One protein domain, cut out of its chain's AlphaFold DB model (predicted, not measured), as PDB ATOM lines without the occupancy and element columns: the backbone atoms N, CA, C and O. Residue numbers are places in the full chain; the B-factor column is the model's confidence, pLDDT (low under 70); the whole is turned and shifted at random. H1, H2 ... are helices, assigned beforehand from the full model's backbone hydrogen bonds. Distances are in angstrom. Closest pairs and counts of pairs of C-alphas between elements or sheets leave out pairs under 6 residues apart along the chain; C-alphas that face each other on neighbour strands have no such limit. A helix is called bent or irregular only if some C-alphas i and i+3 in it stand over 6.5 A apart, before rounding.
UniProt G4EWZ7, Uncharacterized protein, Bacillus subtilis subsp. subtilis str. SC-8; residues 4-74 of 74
ATOM      1  N   PHE A   4      16.879  12.526  53.049       88.75
ATOM      2  CA  PHE A   4      16.001  12.407  51.895       88.75
ATOM      3  C   PHE A   4      16.804  12.283  50.595       88.75
ATOM      4  O   PHE A   4      16.674  11.295  49.877       88.75
ATOM      5  N   THR A   5      17.727  13.210  50.347       87.56
ATOM      6  CA  THR A   5      18.647  13.183  49.205       87.56
ATOM      7  C   THR A   5      19.520  11.926  49.221       87.56
ATOM      8  O   THR A   5      19.764  11.336  48.173       87.56
ATOM      9  N   GLN A   6      19.934  11.441  50.399       91.44
ATOM     10  CA  GLN A   6      20.646  10.164  50.511       91.44
ATOM     11  C   GLN A   6      19.775   8.964  50.110       91.44
ATOM     12  O   GLN A   6      20.261   8.080  49.407       91.44
ATOM     13  N   PHE A   7      18.502   8.923  50.514       91.00
ATOM     14  CA  PHE A   7      17.565   7.891  50.061       91.00
ATOM     15  C   PHE A   7      17.402   7.919  48.538       91.00
ATOM     16  O   PHE A   7      17.528   6.874  47.901       91.00
ATOM     17  N   VAL A   8      17.181   9.103  47.954       93.25
ATOM     18  CA  VAL A   8      16.994   9.236  46.504       93.25
ATOM     19  C   VAL A   8      18.243   8.794  45.743       93.25
ATOM     20  O   VAL A   8      18.141   8.018  44.794       93.25
ATOM     21  N   ASN A   9      19.427   9.203  46.200       92.44
ATOM     22  CA  ASN A   9      20.690   8.773  45.603       92.44
ATOM     23  C   ASN A   9      20.899   7.259  45.720       92.44
ATOM     24  O   ASN A   9      21.274   6.622  44.745       92.44
ATOM     25  N   ASN A  10      20.590   6.650  46.863       95.00
ATOM     26  CA  ASN A  10      20.777   5.209  47.039       95.00
ATOM     27  C   ASN A  10      19.771   4.367  46.239       95.00
ATOM     28  O   ASN A  10      20.127   3.305  45.737       95.00
ATOM     29  N   ARG A  11      18.505   4.798  46.158       94.25
ATOM     30  CA  ARG A  11      17.427   4.008  45.543       94.25
ATOM     31  C   ARG A  11      17.287   4.246  44.045       94.25
ATOM     32  O   ARG A  11      16.926   3.319  43.321       94.25
ATOM     33  N   PHE A  12      17.539   5.474  43.604       94.88
ATOM     34  CA  PHE A  12      17.310   5.913  42.230       94.88
ATOM     35  C   PHE A  12      18.576   6.446  41.566       94.88
ATOM     36  O   PHE A  12      18.490   6.958  40.456       94.88
ATOM     37  N   ASP A  13      19.746   6.333  42.204       93.62
ATOM     38  CA  ASP A  13      21.015   6.832  41.651       93.62
ATOM     39  C   ASP A  13      20.953   8.338  41.328       93.62
ATOM     40  O   ASP A  13      21.498   8.817  40.338       93.62
ATOM     41  N   GLY A  14      20.153   9.079  42.106       89.50
ATOM     42  CA  GLY A  14      19.884  10.504  41.892       89.50
ATOM     43  C   GLY A  14      19.070  10.816  40.628       89.50
ATOM     44  O   GLY A  14      18.854  11.985  40.315       89.50
ATOM     45  N   SER A  15      18.607   9.802  39.891       95.50
ATOM     46  CA  SER A  15      17.927   9.967  38.609       95.50
ATOM     47  C   SER A  15      16.435  10.223  38.791       95.50
ATOM     48  O   SER A  15      15.666   9.342  39.180       95.50
ATOM     49  N   LEU A  16      16.016  11.428  38.420       94.69
ATOM     50  CA  LEU A  16      14.606  11.808  38.380       94.69
ATOM     51  C   LEU A  16      13.833  11.016  37.307       94.69
ATOM     52  O   LEU A  16      12.669  10.688  37.518       94.69
ATOM     53  N   ASP A  17      14.488  10.620  36.213       96.88
ATOM     54  CA  ASP A  17      13.877   9.789  35.165       96.88
ATOM     55  C   ASP A  17      13.561   8.374  35.664       96.88
ATOM     56  O   ASP A  17      12.509   7.823  35.331       96.88
ATOM     57  N   LYS A  18      14.427   7.792  36.511       96.88
ATOM     58  CA  LYS A  18      14.153   6.500  37.164       96.88
ATOM     59  C   LYS A  18      12.964   6.608  38.118       96.88
ATOM     60  O   LYS A  18      12.119   5.720  38.124       96.88
ATOM     61  N   ILE A  19      12.865   7.701  38.875       96.81
ATOM     62  CA  ILE A  19      11.724   7.965  39.768       96.81
ATOM     63  C   ILE A  19      10.422   8.039  38.973       96.81
ATOM     64  O   ILE A  19       9.447   7.384  39.337       96.81
ATOM     65  N   PHE A  20      10.415   8.809  37.882       98.00
ATOM     66  CA  PHE A  20       9.264   8.907  36.990       98.00
ATOM     67  C   PHE A  20       8.883   7.536  36.417       98.00
ATOM     68  O   PHE A  20       7.744   7.106  36.576       98.00
ATOM     69  N   SER A  21       9.845   6.830  35.815       97.62
ATOM     70  CA  SER A  21       9.609   5.545  35.144       97.62
ATOM     71  C   SER A  21       9.067   4.485  36.101       97.62
ATOM     72  O   SER A  21       8.157   3.738  35.756       97.62
ATOM     73  N   GLU A  22       9.595   4.423  37.326       95.88
ATOM     74  CA  GLU A  22       9.087   3.494  38.332       95.88
ATOM     75  C   GLU A  22       7.691   3.877  38.823       95.88
ATOM     76  O   GLU A  22       6.832   3.005  38.951       95.88
ATOM     77  N   ALA A  23       7.429   5.162  39.077       96.69
ATOM     78  CA  ALA A  23       6.101   5.609  39.484       96.69
ATOM     79  C   ALA A  23       5.057   5.324  38.391       96.69
ATOM     80  O   ALA A  23       3.987   4.793  38.692       96.69
ATOM     81  N   GLU A  24       5.383   5.602  37.126       97.69
ATOM     82  CA  GLU A  24       4.532   5.282  35.977       97.69
ATOM     83  C   GLU A  24       4.295   3.768  35.881       97.69
ATOM     84  O   GLU A  24       3.151   3.334  35.744       97.69
ATOM     85  N   TYR A  25       5.344   2.955  36.052       96.19
ATOM     86  CA  TYR A  25       5.235   1.496  36.077       96.19
ATOM     87  C   TYR A  25       4.263   1.006  37.154       96.19
ATOM     88  O   TYR A  25       3.331   0.260  36.848       96.19
ATOM     89  N   TYR A  26       4.437   1.446  38.404       95.19
ATOM     90  CA  TYR A  26       3.577   1.032  39.512       95.19
ATOM     91  C   TYR A  26       2.127   1.485  39.341       95.19
ATOM     92  O   TYR A  26       1.220   0.778  39.779       95.19
ATOM     93  N   LEU A  27       1.896   2.637  38.708       95.19
ATOM     94  CA  LEU A  27       0.552   3.160  38.477       95.19
ATOM     95  C   LEU A  27      -0.146   2.484  37.297       95.19
ATOM     96  O   LEU A  27      -1.355   2.268  37.381       95.19
ATOM     97  N   ASN A  28       0.574   2.111  36.238       95.75
ATOM     98  CA  ASN A  28      -0.038   1.711  34.968       95.75
ATOM     99  C   ASN A  28       0.137   0.229  34.602       95.75
ATOM    100  O   ASN A  28      -0.626  -0.269  33.777       95.75
ATOM    101  N   THR A  29       1.061  -0.518  35.218       94.44
ATOM    102  CA  THR A  29       1.257  -1.936  34.868       94.44
ATOM    103  C   THR A  29       0.002  -2.776  35.125       94.44
ATOM    104  O   THR A  29      -0.598  -2.719  36.196       94.44
ATOM    105  N   ASN A  30      -0.392  -3.580  34.134       91.38
ATOM    106  CA  ASN A  30      -1.571  -4.453  34.196       91.38
ATOM    107  C   ASN A  30      -1.223  -5.945  34.105       91.38
ATOM    108  O   ASN A  30      -2.115  -6.787  34.191       91.38
ATOM    109  N   LEU A  31       0.059  -6.275  33.928       92.19
ATOM    110  CA  LEU A  31       0.519  -7.641  33.664       92.19
ATOM    111  C   LEU A  31       1.472  -8.179  34.735       92.19
ATOM    112  O   LEU A  31       1.683  -9.387  34.794       92.19
ATOM    113  N   ASP A  32       2.040  -7.316  35.580       94.12
ATOM    114  CA  ASP A  32       2.937  -7.753  36.648       94.12
ATOM    115  C   ASP A  32       2.132  -8.406  37.792       94.12
ATOM    116  O   ASP A  32       1.349  -7.721  38.466       94.12
ATOM    117  N   PRO A  33       2.322  -9.715  38.052       94.25
ATOM    118  CA  PRO A  33       1.548 -10.454  39.046       94.25
ATOM    119  C   PRO A  33       1.859 -10.051  40.495       94.25
ATOM    120  O   PRO A  33       1.107 -10.415  41.396       94.25
ATOM    121  N   VAL A  34       2.943  -9.314  40.740       94.75
ATOM    122  CA  VAL A  34       3.311  -8.779  42.055       94.75
ATOM    123  C   VAL A  34       2.734  -7.381  42.239       94.75
ATOM    124  O   VAL A  34       2.140  -7.083  43.276       94.75
ATOM    125  N   VAL A  35       2.872  -6.517  41.234       94.44
ATOM    126  CA  VAL A  35       2.460  -5.111  41.353       94.44
ATOM    127  C   VAL A  35       0.950  -4.938  41.273       94.44
ATOM    128  O   VAL A  35       0.387  -4.165  42.052       94.44
ATOM    129  N   VAL A  36       0.275  -5.658  40.374       95.12
ATOM    130  CA  VAL A  36      -1.167  -5.479  40.149       95.12
ATOM    131  C   VAL A  36      -1.984  -5.709  41.430       95.12
ATOM    132  O   VAL A  36      -2.781  -4.827  41.767       95.12
ATOM    133  N   PRO A  37      -1.787  -6.802  42.201       96.38
ATOM    134  CA  PRO A  37      -2.512  -6.997  43.456       96.38
ATOM    135  C   PRO A  37      -2.250  -5.892  44.485       96.38
ATOM    136  O   PRO A  37      -3.183  -5.455  45.159       96.38
ATOM    137  N   ILE A  38      -1.007  -5.410  44.581       94.94
ATOM    138  CA  ILE A  38      -0.620  -4.344  45.515       94.94
ATOM    139  C   ILE A  38      -1.318  -3.037  45.135       94.94
ATOM    140  O   ILE A  38      -2.001  -2.448  45.971       94.94
ATOM    141  N   ARG A  39      -1.229  -2.612  43.867       93.62
ATOM    142  CA  ARG A  39      -1.902  -1.405  43.364       93.62
ATOM    143  C   ARG A  39      -3.407  -1.454  43.631       93.62
ATOM    144  O   ARG A  39      -3.968  -0.485  44.133       93.62
ATOM    145  N   LEU A  40      -4.062  -2.582  43.344       94.12
ATOM    146  CA  LEU A  40      -5.499  -2.751  43.591       94.12
ATOM    147  C   LEU A  40      -5.850  -2.690  45.085       94.12
ATOM    148  O   LEU A  40      -6.870  -2.102  45.443       94.12
ATOM    149  N   ALA A  41      -5.017  -3.264  45.958       95.12
ATOM    150  CA  ALA A  41      -5.202  -3.172  47.404       95.12
ATOM    151  C   ALA A  41      -5.077  -1.723  47.901       95.12
ATOM    152  O   ALA A  41      -5.927  -1.272  48.666       95.12
ATOM    153  N   PHE A  42      -4.081  -0.977  47.412       93.38
ATOM    154  CA  PHE A  42      -3.932   0.451  47.701       93.38
ATOM    155  C   PHE A  42      -5.148   1.250  47.237       93.38
ATOM    156  O   PHE A  42      -5.723   1.989  48.031       93.38
ATOM    157  N   LYS A  43      -5.595   1.061  45.990       94.38
ATOM    158  CA  LYS A  43      -6.772   1.770  45.475       94.38
ATOM    159  C   LYS A  43      -8.003   1.548  46.348       94.38
ATOM    160  O   LYS A  43      -8.675   2.505  46.697       94.38
ATOM    161  N   ARG A  44      -8.257   0.306  46.766       96.06
ATOM    162  CA  ARG A  44      -9.376  -0.015  47.667       96.06
ATOM    163  C   ARG A  44      -9.216   0.601  49.054       96.06
ATOM    164  O   ARG A  44     -10.192   1.079  49.613       96.06
ATOM    165  N   ALA A  45      -8.009   0.572  49.619       97.50
ATOM    166  CA  ALA A  45      -7.750   1.105  50.955       97.50
ATOM    167  C   ALA A  45      -7.915   2.632  51.032       97.50
ATOM    168  O   ALA A  45      -8.281   3.149  52.083       97.50
ATOM    169  N   PHE A  46      -7.645   3.332  49.928       95.31
ATOM    170  CA  PHE A  46      -7.693   4.792  49.837       95.31
ATOM    171  C   PHE A  46      -8.863   5.326  48.999       95.31
ATOM    172  O   PHE A  46      -8.879   6.514  48.699       95.31
ATOM    173  N   ASP A  47      -9.815   4.465  48.628       96.12
ATOM    174  CA  ASP A  47     -10.983   4.807  47.801       96.12
ATOM    175  C   ASP A  47     -10.619   5.557  46.502       96.12
ATOM    176  O   ASP A  47     -11.187   6.584  46.142       96.12
ATOM    177  N   VAL A  48      -9.594   5.057  45.810       93.56
ATOM    178  CA  VAL A  48      -9.106   5.634  44.554       93.56
ATOM    179  C   VAL A  48      -9.876   5.026  43.387       93.56
ATOM    180  O   VAL A  48      -9.771   3.821  43.124       93.56
ATOM    181  N   GLU A  49     -10.593   5.878  42.660       93.94
ATOM    182  CA  GLU A  49     -11.322   5.519  41.442       93.94
ATOM    183  C   GLU A  49     -10.408   4.947  40.340       93.94
ATOM    184  O   GLU A  49      -9.174   5.044  40.365       93.94
ATOM    185  N   ASP A  50     -11.019   4.307  39.343       92.56
ATOM    186  CA  ASP A  50     -10.313   3.926  38.124       92.56
ATOM    187  C   ASP A  50      -9.860   5.160  37.342       92.56
ATOM    188  O   ASP A  50     -10.575   6.148  37.214       92.56
ATOM    189  N   TYR A  51      -8.637   5.095  36.822       94.00
ATOM    190  CA  TYR A  51      -7.994   6.182  36.099       94.00
ATOM    191  C   TYR A  51      -7.388   5.655  34.800       94.00
ATOM    192  O   TYR A  51      -7.031   4.479  34.696       94.00
ATOM    193  N   SER A  52      -7.280   6.526  33.797       96.19
ATOM    194  CA  SER A  52      -6.619   6.190  32.536       96.19
ATOM    195  C   SER A  52      -5.101   6.138  32.705       96.19
ATOM    196  O   SER A  52      -4.539   6.776  33.598       96.19
ATOM    197  N   GLU A  53      -4.413   5.442  31.800       95.81
ATOM    198  CA  GLU A  53      -2.942   5.413  31.784       95.81
ATOM    199  C   GLU A  53      -2.330   6.825  31.725       95.81
ATOM    200  O   GLU A  53      -1.308   7.091  32.361       95.81
ATOM    201  N   GLU A  54      -2.992   7.755  31.029       97.75
ATOM    202  CA  GLU A  54      -2.599   9.166  30.955       97.75
ATOM    203  C   GLU A  54      -2.636   9.853  32.327       97.75
ATOM    204  O   GLU A  54      -1.671  10.519  32.707       97.75
ATOM    205  N   ILE A  55      -3.699   9.650  33.113       97.12
ATOM    206  CA  ILE A  55      -3.780  10.183  34.481       97.12
ATOM    207  C   ILE A  55      -2.690   9.570  35.366       97.12
ATOM    208  O   ILE A  55      -2.062  10.282  36.155       97.12
ATOM    209  N   GLY A  56      -2.405   8.273  35.205       96.50
ATOM    210  CA  GLY A  56      -1.288   7.618  35.885       96.50
ATOM    211  C   GLY A  56       0.059   8.267  35.548       96.50
ATOM    212  O   GLY A  56       0.847   8.563  36.445       96.50
ATOM    213  N   LYS A  57       0.289   8.595  34.273       98.06
ATOM    214  CA  LYS A  57       1.507   9.275  33.813       98.06
ATOM    215  C   LYS A  57       1.642  10.691  34.373       98.06
ATOM    216  O   LYS A  57       2.710  11.063  34.857       98.06
ATOM    217  N   ILE A  58       0.562  11.475  34.348       98.19
ATOM    218  CA  ILE A  58       0.531  12.828  34.933       98.19
ATOM    219  C   ILE A  58       0.841  12.764  36.434       98.19
ATOM    220  O   ILE A  58       1.617  13.568  36.949       98.19
ATOM    221  N   THR A  59       0.289  11.769  37.128       96.69
ATOM    222  CA  THR A  59       0.533  11.552  38.560       96.69
ATOM    223  C   THR A  59       1.993  11.175  38.833       96.69
ATOM    224  O   THR A  59       2.605  11.724  39.749       96.69
ATOM    225  N   ALA A  60       2.587  10.302  38.011       97.94
ATOM    226  CA  ALA A  60       4.006   9.953  38.095       97.94
ATOM    227  C   ALA A  60       4.919  11.175  37.884       97.94
ATOM    228  O   ALA A  60       5.880  11.369  38.632       97.94
ATOM    229  N   GLN A  61       4.588  12.035  36.914       98.25
ATOM    230  CA  GLN A  61       5.309  13.287  36.674       98.25
ATOM    231  C   GLN A  61       5.219  14.221  37.886       98.25
ATOM    232  O   GLN A  61       6.244  14.694  38.378       98.25
ATOM    233  N   ALA A  62       4.013  14.431  38.422       97.94
ATOM    234  CA  ALA A  62       3.810  15.268  39.599       97.94
ATOM    235  C   ALA A  62       4.606  14.756  40.813       97.94
ATOM    236  O   ALA A  62       5.202  15.548  41.545       97.94
ATOM    237  N   PHE A  63       4.673  13.436  41.008       96.94
ATOM    238  CA  PHE A  63       5.478  12.824  42.065       96.94
ATOM    239  C   PHE A  63       6.979  13.089  41.888       96.94
ATOM    240  O   PHE A  63       7.643  13.524  42.834       96.94
ATOM    241  N   ARG A  64       7.507  12.898  40.671       97.12
ATOM    242  CA  ARG A  64       8.902  13.221  40.335       97.12
ATOM    243  C   ARG A  64       9.216  14.695  40.609       97.12
ATOM    244  O   ARG A  64      10.244  14.991  41.216       97.12
ATOM    245  N   ASP A  65       8.321  15.607  40.234       97.25
ATOM    246  CA  ASP A  65       8.513  17.051  40.425       97.25
ATOM    247  C   ASP A  65       8.495  17.450  41.908       97.25
ATOM    248  O   ASP A  65       9.256  18.321  42.336       97.25
ATOM    249  N   VAL A  66       7.655  16.806  42.726       95.75
ATOM    250  CA  VAL A  66       7.650  17.008  44.185       95.75
ATOM    251  C   VAL A  66       8.969  16.547  44.802       95.75
ATOM    252  O   VAL A  66       9.518  17.253  45.651       95.75
ATOM    253  N   ILE A  67       9.501  15.401  44.370       93.88
ATOM    254  CA  ILE A  67      10.795  14.906  44.851       93.88
ATOM    255  C   ILE A  67      11.923  15.859  44.456       93.88
ATOM    256  O   ILE A  67      12.725  16.217  45.317       93.88
ATOM    257  N   GLU A  68      11.966  16.318  43.203       94.31
ATOM    258  CA  GLU A  68      12.969  17.287  42.743       94.31
ATOM    259  C   GLU A  68      12.951  18.558  43.599       94.31
ATOM    260  O   GLU A  68      13.983  18.972  44.129       94.31
ATOM    261  N   LYS A  69      11.764  19.142  43.813       93.62
ATOM    262  CA  LYS A  69      11.612  20.325  44.673       93.62
ATOM    263  C   LYS A  69      12.128  20.061  46.084       93.62
ATOM    264  O   LYS A  69      12.806  20.912  46.656       93.62
ATOM    265  N   LYS A  70      11.832  18.881  46.635       91.12
ATOM    266  CA  LYS A  70      12.271  18.491  47.976       91.12
ATOM    267  C   LYS A  70      13.792  18.343  48.062       91.12
ATOM    268  O   LYS A  70      14.369  18.824  49.031       91.12
ATOM    269  N   MET A  71      14.429  17.765  47.041       87.38
ATOM    270  CA  MET A  71      15.891  17.645  46.946       87.38
ATOM    271  C   MET A  71      16.603  19.001  46.865       87.38
ATOM    272  O   MET A  71      17.722  19.107  47.350       87.38
ATOM    273  N   ILE A  72      15.984  20.015  46.249       87.06
ATOM    274  CA  ILE A  72      16.543  21.376  46.148       87.06
ATOM    275  C   ILE A  72      16.357  22.156  47.460       87.06
ATOM    276  O   ILE A  72      17.188  22.990  47.809       87.06
ATOM    277  N   SER A  73      15.247  21.921  48.167       84.56
ATOM    278  CA  SER A  73      14.879  22.679  49.372       84.56
ATOM    279  C   SER A  73      15.616  22.272  50.657       84.56
ATOM    280  O   SER A  73      15.524  22.999  51.646       84.56
ATOM    281  N   GLU A  74      16.291  21.121  50.669       67.50
ATOM    282  CA  GLU A  74      16.989  20.545  51.834       67.50
ATOM    283  C   GLU A  74      18.482  20.315  51.578       67.50
ATOM    284  O   GLU A  74      19.234  20.164  52.570       67.50
TER     285      GLU A  74
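Overview. This is residues 4 to 74 of the 74 residues of an uncharacterized protein of Bacillus subtilis subsp. subtilis str. SC-8 (UniProt G4EWZ7). The long helix H4 and the shorter H2 lie side by side, running opposite ways, and make the bar of a wide, loose U; H1 stands at one end of this bar and H3 at the other, both turned to the same side of it. The space between H1 and H3 is open, and residues 41 to 47, of which 41 to 45 belong to H3, stick out from the rest. The printed part has 71 residues, with four named helices in the order H1, H2, H3, H4 along the chain and no named strand; the class is all helix. The whole is only just compact, close to loose, with a radius of gyration of the C-alphas of 13.3 A, and elongated, spanning 34 by 21 by 20 A.

Along the chain. H4, the longest helix, is residues 53 to 73 and measures 30.4 A from first to last C-alpha; it runs from C-alpha 53 at (-2.942, 5.413, 31.784) to C-alpha 73 at (14.879, 22.679, 49.372). H2 is residues 16 to 28, 18.1 A long. H3 is residues 35 to 45, 15.3 A long, with C-alpha 45 at (-7.750, 1.105, 50.955). H1 is residues 4 to 12, 11.7 A long, and begins with C-alpha 4 at (16.001, 12.407, 51.895). No helix is bent or irregular.

Arrangement. H4 and H2 touch with 22 pairs of C-alphas within 8 A, the closest being those of Ala 23 and Ala 60 at 5.0 A. They run opposite ways at a shallow tilt of 34 degrees, only just short of steep. H3 only just touches H2, with 3 pairs of C-alphas within 8 A and with residues 26 to 27 of H2 alone; the closest are those of Tyr 26 and Val 35, 6.5 A apart, and the two helices are about perpendicular at 74 degrees. H1 is close to H4 but not clearly touching, the closest C-alphas being those of Thr 5 and Met 71 at 5.7 A, with a steep tilt of 46 degrees, opposite ways. H1 is also close to H2 but not clearly touching, with the C-alphas of Phe 12 and Lys 18 closest at 6.0 A; they run the same way at a steep tilt of 69.6 degrees, only just short of about perpendicular. H3 is apart from H1 and from H4. In H1, H2, H3 and H4 every O i to N i+4 pair is within hydrogen-bond range.

Size, cuts and confidence. The two C-alphas farthest apart are those of Leu 31 and Glu 74, at 37.4 A, while the first and last printed C-alphas, of Phe 4 and Glu 74, are 8.2 A apart. The printed part has no cut and ends at residue 74, the chain's last. The link from H1 to H2 is tight, those from H2 to H3 and from H3 to H4 are short, and no link is long. Residues 41 to 47 stand free. The mean pLDDT of the printed part is 94.2, and residue 74 alone is under 70.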